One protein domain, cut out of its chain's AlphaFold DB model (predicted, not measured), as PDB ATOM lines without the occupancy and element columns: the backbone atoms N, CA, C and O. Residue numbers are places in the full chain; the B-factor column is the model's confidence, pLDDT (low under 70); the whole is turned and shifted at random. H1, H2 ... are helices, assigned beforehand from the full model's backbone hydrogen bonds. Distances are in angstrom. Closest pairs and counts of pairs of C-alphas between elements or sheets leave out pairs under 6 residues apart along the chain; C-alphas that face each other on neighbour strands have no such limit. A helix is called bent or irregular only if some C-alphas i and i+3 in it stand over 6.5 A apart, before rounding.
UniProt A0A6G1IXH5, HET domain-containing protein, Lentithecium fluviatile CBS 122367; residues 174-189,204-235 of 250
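What this domain is: This is residues 174 to 189 and 204 to 235 of the 250 residues of the protein "HET domain-containing protein" of Lentithecium fluviatile CBS 122367 (UniProt A0A6G1IXH5). Two helices, H1 and H2, make a rough T: H1 stands crosswise on the side of the longer H2, and its first turns meet H2. Beyond the last residue of H2, residues 224 to 235, of which 224 to 229 belong to the short helix H3, stick out from this T as an arm that lengthens the whole. The printed part has 48 residues with three named helices, in the order H1, H2, H3, and no named strand; its class is all helix. The whole is loose, with a radius of gyration of the C-alphas of 12.8 A, and elongated, spanning 42 by 22 by 16 A.

Where its parts are: The printed part begins at Ala 174, with its C-alpha at (39.551, 44.572, -35.265). H1 holds residues 177 to 188 and is 15.9 A long from first to last C-alpha; C-alpha 177 stands at (41.843, 39.477, -35.355). H2, residues 207 to 221, is the longest helix by residues, with 15, and measures 21.1 A. H3, residues 224 to 229, measures 8.8 A and ends with C-alpha 229 at (38.469, 36.056, -53.037). The printed part ends at Asn 235.

How they stand to each other: H1 and H2 touch, with 11 pairs of C-alphas within 8 A. Their closest C-alphas are those of Ala 180 and Ile 217, 5.0 A apart. Their lines are about perpendicular, at 77 degrees, and their centres are 10.0 A apart. H2 and H3 meet only through their link, residues 222 and 223, which is tight. H1 and H3 are apart, and H3 touches no helix. In H1, H2 and H3 every O i to N i+4 pair is within hydrogen-bond range, and no helix is bent.

The domain as a whole: The two C-alphas farthest apart are those of Thr 206 and Asn 235, at 42.4 A. Residues 224 to 235 stand free; without them the body has 36 residues, spans 27 by 22 by 12 A and has a radius of gyration of 9.3 A. Residues 190 to 203 are cut out and not printed, and C-alphas 189 and 204 are 14.6 A apart across this cut. The link from H1 to H2 runs across the cut, and of the links that are printed whole, that from H2 to H3, no link is long. The mean pLDDT of the printed part is 80.5, and the model's confidence is low, under 70, at residues 228 to 235.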
ATOM      1  N   ALA A 174      40.924  44.445 -35.745       85.69
ATOM      2  CA  ALA A 174      39.551  44.572 -35.265       85.69
ATOM      3  C   ALA A 174      38.951  43.186 -35.009       85.69
ATOM      4  O   ALA A 174      39.378  42.206 -35.628       85.69
ATOM      5  N   ASP A 175      37.911  43.125 -34.176       88.19
ATOM      6  CA  ASP A 175      37.131  41.910 -33.910       88.19
ATOM      7  C   ASP A 175      38.009  40.711 -33.487       88.19
ATOM      8  O   ASP A 175      37.868  39.609 -34.019       88.19
ATOM      9  N   ASP A 176      38.958  40.956 -32.575       87.88
ATOM     10  CA  ASP A 176      39.917  39.968 -32.056       87.88
ATOM     11  C   ASP A 176      40.741  39.277 -33.163       87.88
ATOM     12  O   ASP A 176      41.064  38.085 -33.107       87.88
ATOM     13  N   SER A 177      41.069  40.014 -34.231       86.62
ATOM     14  CA  SER A 177      41.843  39.477 -35.355       86.62
ATOM     15  C   SER A 177      43.242  39.009 -34.972       86.62
ATOM     16  O   SER A 177      43.757  38.092 -35.603       86.62
ATOM     17  N   ASP A 178      43.849  39.619 -33.961       87.50
ATOM     18  CA  ASP A 178      45.098  39.173 -33.345       87.50
ATOM     19  C   ASP A 178      44.945  37.751 -32.782       87.50
ATOM     20  O   ASP A 178      45.685  36.844 -33.161       87.50
ATOM     21  N   THR A 179      43.887  37.523 -32.004       86.69
ATOM     22  CA  THR A 179      43.522  36.227 -31.430       86.69
ATOM     23  C   THR A 179      43.243  35.205 -32.534       86.69
ATOM     24  O   THR A 179      43.710  34.066 -32.458       86.69
ATOM     25  N   ALA A 180      42.536  35.602 -33.600       88.44
ATOM     26  CA  ALA A 180      42.280  34.752 -34.763       88.44
ATOM     27  C   ALA A 180      43.577  34.358 -35.496       88.44
ATOM     28  O   ALA A 180      43.782  33.189 -35.829       88.44
ATOM     29  N   MET A 181      44.479  35.311 -35.733       85.69
ATOM     30  CA  MET A 181      45.775  35.048 -36.367       85.69
ATOM     31  C   MET A 181      46.664  34.183 -35.476       85.69
ATOM     32  O   MET A 181      47.396  33.318 -35.973       85.69
ATOM     33  N   ASP A 182      46.566  34.360 -34.161       86.50
ATOM     34  CA  ASP A 182      47.286  33.582 -33.169       86.50
ATOM     35  C   ASP A 182      46.919  32.110 -33.204       86.50
ATOM     36  O   ASP A 182      47.802  31.253 -33.357       86.50
ATOM     37  N   ILE A 183      45.623  31.822 -33.136       86.81
ATOM     38  CA  ILE A 183      45.126  30.455 -33.174       86.81
ATOM     39  C   ILE A 183      45.360  29.804 -34.540       86.81
ATOM     40  O   ILE A 183      45.810  28.661 -34.586       86.81
ATOM     41  N   LEU A 184      45.162  30.522 -35.651       87.19
ATOM     42  CA  LEU A 184      45.419  29.991 -36.994       87.19
ATOM     43  C   LEU A 184      46.893  29.629 -37.191       87.19
ATOM     44  O   LEU A 184      47.199  28.555 -37.703       87.19
ATOM     45  N   THR A 185      47.808  30.478 -36.715       85.31
ATOM     46  CA  THR A 185      49.250  30.185 -36.738       85.31
ATOM     47  C   THR A 185      49.578  28.966 -35.882       85.31
ATOM     48  O   THR A 185      50.397  28.134 -36.259       85.31
ATOM     49  N   THR A 186      48.924  28.837 -34.729       82.88
ATOM     50  CA  THR A 186      49.173  27.734 -33.796       82.88
ATOM     51  C   THR A 186      48.669  26.403 -34.354       82.88
ATOM     52  O   THR A 186      49.358  25.394 -34.241       82.88
ATOM     53  N   LEU A 187      47.491  26.398 -34.983       81.94
ATOM     54  CA  LEU A 187      46.898  25.215 -35.610       81.94
ATOM     55  C   LEU A 187      47.595  24.829 -36.921       81.94
ATOM     56  O   LEU A 187      47.658  23.647 -37.244       81.94
ATOM     57  N   GLY A 188      48.108  25.812 -37.667       80.12
ATOM     58  CA  GLY A 188      48.846  25.601 -38.913       80.12
ATOM     59  C   GLY A 188      50.332  25.282 -38.724       80.12
ATOM     60  O   GLY A 188      50.999  24.919 -39.693       80.12
ATOM     61  N   ALA A 189      50.870  25.411 -37.507       74.31
ATOM     62  CA  ALA A 189      52.268  25.106 -37.236       74.31
ATOM     63  C   ALA A 189      52.549  23.608 -37.464       74.31
ATOM     64  O   ALA A 189      51.785  22.758 -36.992       74.31
ATOM     65  N   ARG A 204      46.062  22.353 -25.767       78.81
ATOM     66  CA  ARG A 204      44.857  22.166 -24.956       78.81
ATOM     67  C   ARG A 204      44.221  23.524 -24.715       78.81
ATOM     68  O   ARG A 204      44.892  24.427 -24.229       78.81
ATOM     69  N   PHE A 205      42.934  23.614 -25.009       82.38
ATOM     70  CA  PHE A 205      42.121  24.802 -24.798       82.38
ATOM     71  C   PHE A 205      41.067  24.514 -23.733       82.38
ATOM     72  O   PHE A 205      40.553  23.395 -23.651       82.38
ATOM     73  N   THR A 206      40.755  25.511 -22.911       87.50
ATOM     74  CA  THR A 206      39.562  25.476 -22.063       87.50
ATOM     75  C   THR A 206      38.309  25.727 -22.907       87.50
ATOM     76  O   THR A 206      38.394  26.186 -24.045       87.50
ATOM     77  N   GLU A 207      37.126  25.434 -22.365       85.12
ATOM     78  CA  GLU A 207      35.859  25.711 -23.060       85.12
ATOM     79  C   GLU A 207      35.691  27.209 -23.376       85.12
ATOM     80  O   GLU A 207      35.272  27.564 -24.475       85.12
ATOM     81  N   ALA A 208      36.120  28.082 -22.457       85.31
ATOM     82  CA  ALA A 208      36.112  29.529 -22.656       85.31
ATOM     83  C   ALA A 208      37.066  29.968 -23.781       85.31
ATOM     84  O   ALA A 208      36.681  30.777 -24.625       85.31
ATOM     85  N   ASP A 209      38.271  29.388 -23.843       86.25
ATOM     86  CA  ASP A 209      39.226  29.673 -24.920       86.25
ATOM     87  C   ASP A 209      38.636  29.279 -26.279       86.25
ATOM     88  O   ASP A 209      38.745  30.023 -27.247       86.25
ATOM     89  N   VAL A 210      37.988  28.112 -26.369       86.38
ATOM     90  CA  VAL A 210      37.354  27.655 -27.616       86.38
ATOM     91  C   VAL A 210      36.254  28.620 -28.055       86.38
ATOM     92  O   VAL A 210      36.179  28.944 -29.239       86.38
ATOM     93  N   GLU A 211      35.426  29.107 -27.129       88.12
ATOM     94  CA  GLU A 211      34.372  30.070 -27.455       88.12
ATOM     95  C   GLU A 211      34.951  31.395 -27.978       88.12
ATOM     96  O   GLU A 211      34.480  31.911 -28.996       88.12
ATOM     97  N   GLN A 212      35.990  31.927 -27.324       88.50
ATOM     98  CA  GLN A 212      36.666  33.151 -27.756       88.50
ATOM     99  C   GLN A 212      37.346  32.967 -29.119       88.50
ATOM    100  O   GLN A 212      37.099  33.749 -30.038       88.50
ATOM    101  N   HIS A 213      38.141  31.905 -29.287       90.50
ATOM    102  CA  HIS A 213      38.802  31.599 -30.554       90.50
ATOM    103  C   HIS A 213      37.791  31.421 -31.687       90.50
ATOM    104  O   HIS A 213      38.017  31.911 -32.790       90.50
ATOM    105  N   TRP A 214      36.663  30.749 -31.437       89.38
ATOM    106  CA  TRP A 214      35.639  30.550 -32.457       89.38
ATOM    107  C   TRP A 214      34.993  31.867 -32.888       89.38
ATOM    108  O   TRP A 214      34.832  32.093 -34.086       89.38
ATOM    109  N   LYS A 215      34.671  32.760 -31.941       90.12
ATOM    110  CA  LYS A 215      34.149  34.100 -32.257       90.12
ATOM    111  C   LYS A 215      35.144  34.905 -33.093       90.12
ATOM    112  O   LYS A 215      34.749  35.464 -34.116       90.12
ATOM    113  N   ALA A 216      36.419  34.894 -32.707       90.69
ATOM    114  CA  ALA A 216      37.490  35.575 -33.430       90.69
ATOM    115  C   ALA A 216      37.665  35.017 -34.857       90.69
ATOM    116  O   ALA A 216      37.684  35.771 -35.829       90.69
ATOM    117  N   ILE A 217      37.719  33.689 -35.016       89.62
ATOM    118  CA  ILE A 217      37.836  33.018 -36.321       89.62
ATOM    119  C   ILE A 217      36.617  33.308 -37.215       89.62
ATOM    120  O   ILE A 217      36.774  33.611 -38.400       89.62
ATOM    121  N   ASP A 218      35.401  33.224 -36.672       90.50
ATOM    122  CA  ASP A 218      34.161  33.498 -37.409       90.50
ATOM    123  C   ASP A 218      34.110  34.953 -37.903       90.50
ATOM    124  O   ASP A 218      33.811  35.205 -39.075       90.50
ATOM    125  N   ALA A 219      34.469  35.920 -37.051       89.06
ATOM    126  CA  ALA A 219      34.581  37.322 -37.445       89.06
ATOM    127  C   ALA A 219      35.671  37.529 -38.512       89.06
ATOM    128  O   ALA A 219      35.438  38.190 -39.530       89.06
ATOM    129  N   PHE A 220      36.831  36.893 -38.336       88.81
ATOM    130  CA  PHE A 220      37.956  36.962 -39.261       88.81
ATOM    131  C   PHE A 220      37.584  36.496 -40.676       88.81
ATOM    132  O   PHE A 220      37.832  37.220 -41.643       88.81
ATOM    133  N   PHE A 221      36.914  35.347 -40.822       88.31
ATOM    134  CA  PHE A 221      36.480  34.834 -42.131       88.31
ATOM    135  C   PHE A 221      35.284  35.587 -42.736       88.31
ATOM    136  O   PHE A 221      35.024  35.481 -43.937       88.31
ATOM    137  N   LYS A 222      34.577  36.413 -41.955       88.19
ATOM    138  CA  LYS A 222      33.518  37.307 -42.461       88.19
ATOM    139  C   LYS A 222      34.048  38.606 -43.069       88.19
ATOM    140  O   LYS A 222      33.257  39.337 -43.692       88.19
ATOM    141  N   ARG A 223      35.351  38.892 -42.932       85.81
ATOM    142  CA  ARG A 223      35.987  40.103 -43.472       85.81
ATOM    143  C   ARG A 223      35.807  40.208 -45.001       85.81
ATOM    144  O   ARG A 223      35.768  39.190 -45.696       85.81
ATOM    145  N   PRO A 224      35.708  41.432 -45.564       85.75
ATOM    146  CA  PRO A 224      35.357  41.645 -46.976       85.75
ATOM    147  C   PRO A 224      36.275  40.951 -47.983       85.75
ATOM    148  O   PRO A 224      35.828  40.556 -49.062       85.75
ATOM    149  N   TRP A 225      37.556  40.798 -47.641       84.81
ATOM    150  CA  TRP A 225      38.521  40.129 -48.505       84.81
ATOM    151  C   TRP A 225      38.131  38.672 -48.781       84.81
ATOM    152  O   TRP A 225      38.079  38.294 -49.948       84.81
ATOM    153  N   TRP A 226      37.743  37.902 -47.755       81.06
ATOM    154  CA  TRP A 226      37.321  36.501 -47.899       81.06
ATOM    155  C   TRP A 226      36.105  36.355 -48.808       81.06
ATOM    156  O   TRP A 226      36.076  35.497 -49.683       81.06
ATOM    157  N   LYS A 227      35.132  37.262 -48.680       78.12
ATOM    158  CA  LYS A 227      33.966  37.306 -49.575       78.12
ATOM    159  C   LYS A 227      34.368  37.566 -51.023       78.12
ATOM    160  O   LYS A 227      33.765  37.012 -51.927       78.12
ATOM    161  N   THR A 228      35.382  38.401 -51.240       67.25
ATOM    162  CA  THR A 228      35.818  38.808 -52.582       67.25
ATOM    163  C   THR A 228      36.711  37.760 -53.245       67.25
ATOM    164  O   THR A 228      36.631  37.576 -54.455       67.25
ATOM    165  N   CYS A 229      37.577  37.079 -52.488       67.69
ATOM    166  CA  CYS A 229      38.469  36.056 -53.037       67.69
ATOM    167  C   CYS A 229      37.780  34.694 -53.223       67.69
ATOM    168  O   CYS A 229      38.186  33.932 -54.101       67.69
ATOM    169  N   LEU A 230      36.736  34.406 -52.435       54.81
ATOM    170  CA  LEU A 230      35.965  33.162 -52.505       54.81
ATOM    171  C   LEU A 230      34.719  33.256 -53.399       54.81
ATOM    172  O   LEU A 230      34.085  32.230 -53.610       54.81
ATOM    173  N   ASP A 231      34.364  34.431 -53.937       50.75
ATOM    174  CA  ASP A 231      33.206  34.593 -54.832       50.75
ATOM    175  C   ASP A 231      33.463  33.934 -56.210       50.75
ATOM    176  O   ASP A 231      34.280  34.437 -56.986       50.75
ATOM    177  N   PRO A 232      32.765  32.833 -56.563       45.19
ATOM    178  CA  PRO A 232      32.908  32.140 -57.850       45.19
ATOM    179  C   PRO A 232      32.320  32.905 -59.043       45.19
ATOM    180  O   PRO A 232      32.585  32.550 -60.189       45.19
ATOM    181  N   THR A 233      31.526  33.946 -58.797       48.06
ATOM    182  CA  THR A 233      30.861  34.766 -59.823       48.06
ATOM    183  C   THR A 233      31.512  36.135 -60.033       48.06
ATOM    184  O   THR A 233      31.218  36.821 -61.016       48.06
ATOM    185  N   GLY A 234      32.427  36.529 -59.144       46.81
ATOM    186  CA  GLY A 234      33.126  37.807 -59.175       46.81
ATOM    187  C   GLY A 234      34.319  37.788 -60.126       46.81
ATOM    188  O   GLY A 234      35.221  36.967 -60.017       46.81
ATOM    189  N   ASN A 235      34.357  38.739 -61.055       43.88
ATOM    190  CA  ASN A 235      35.377  38.881 -62.096       43.88
ATOM    191  C   ASN A 235      36.751  39.338 -61.535       43.88
ATOM    192  O   ASN A 235      37.267  40.390 -61.915       43.88
TER     193      ASN A 235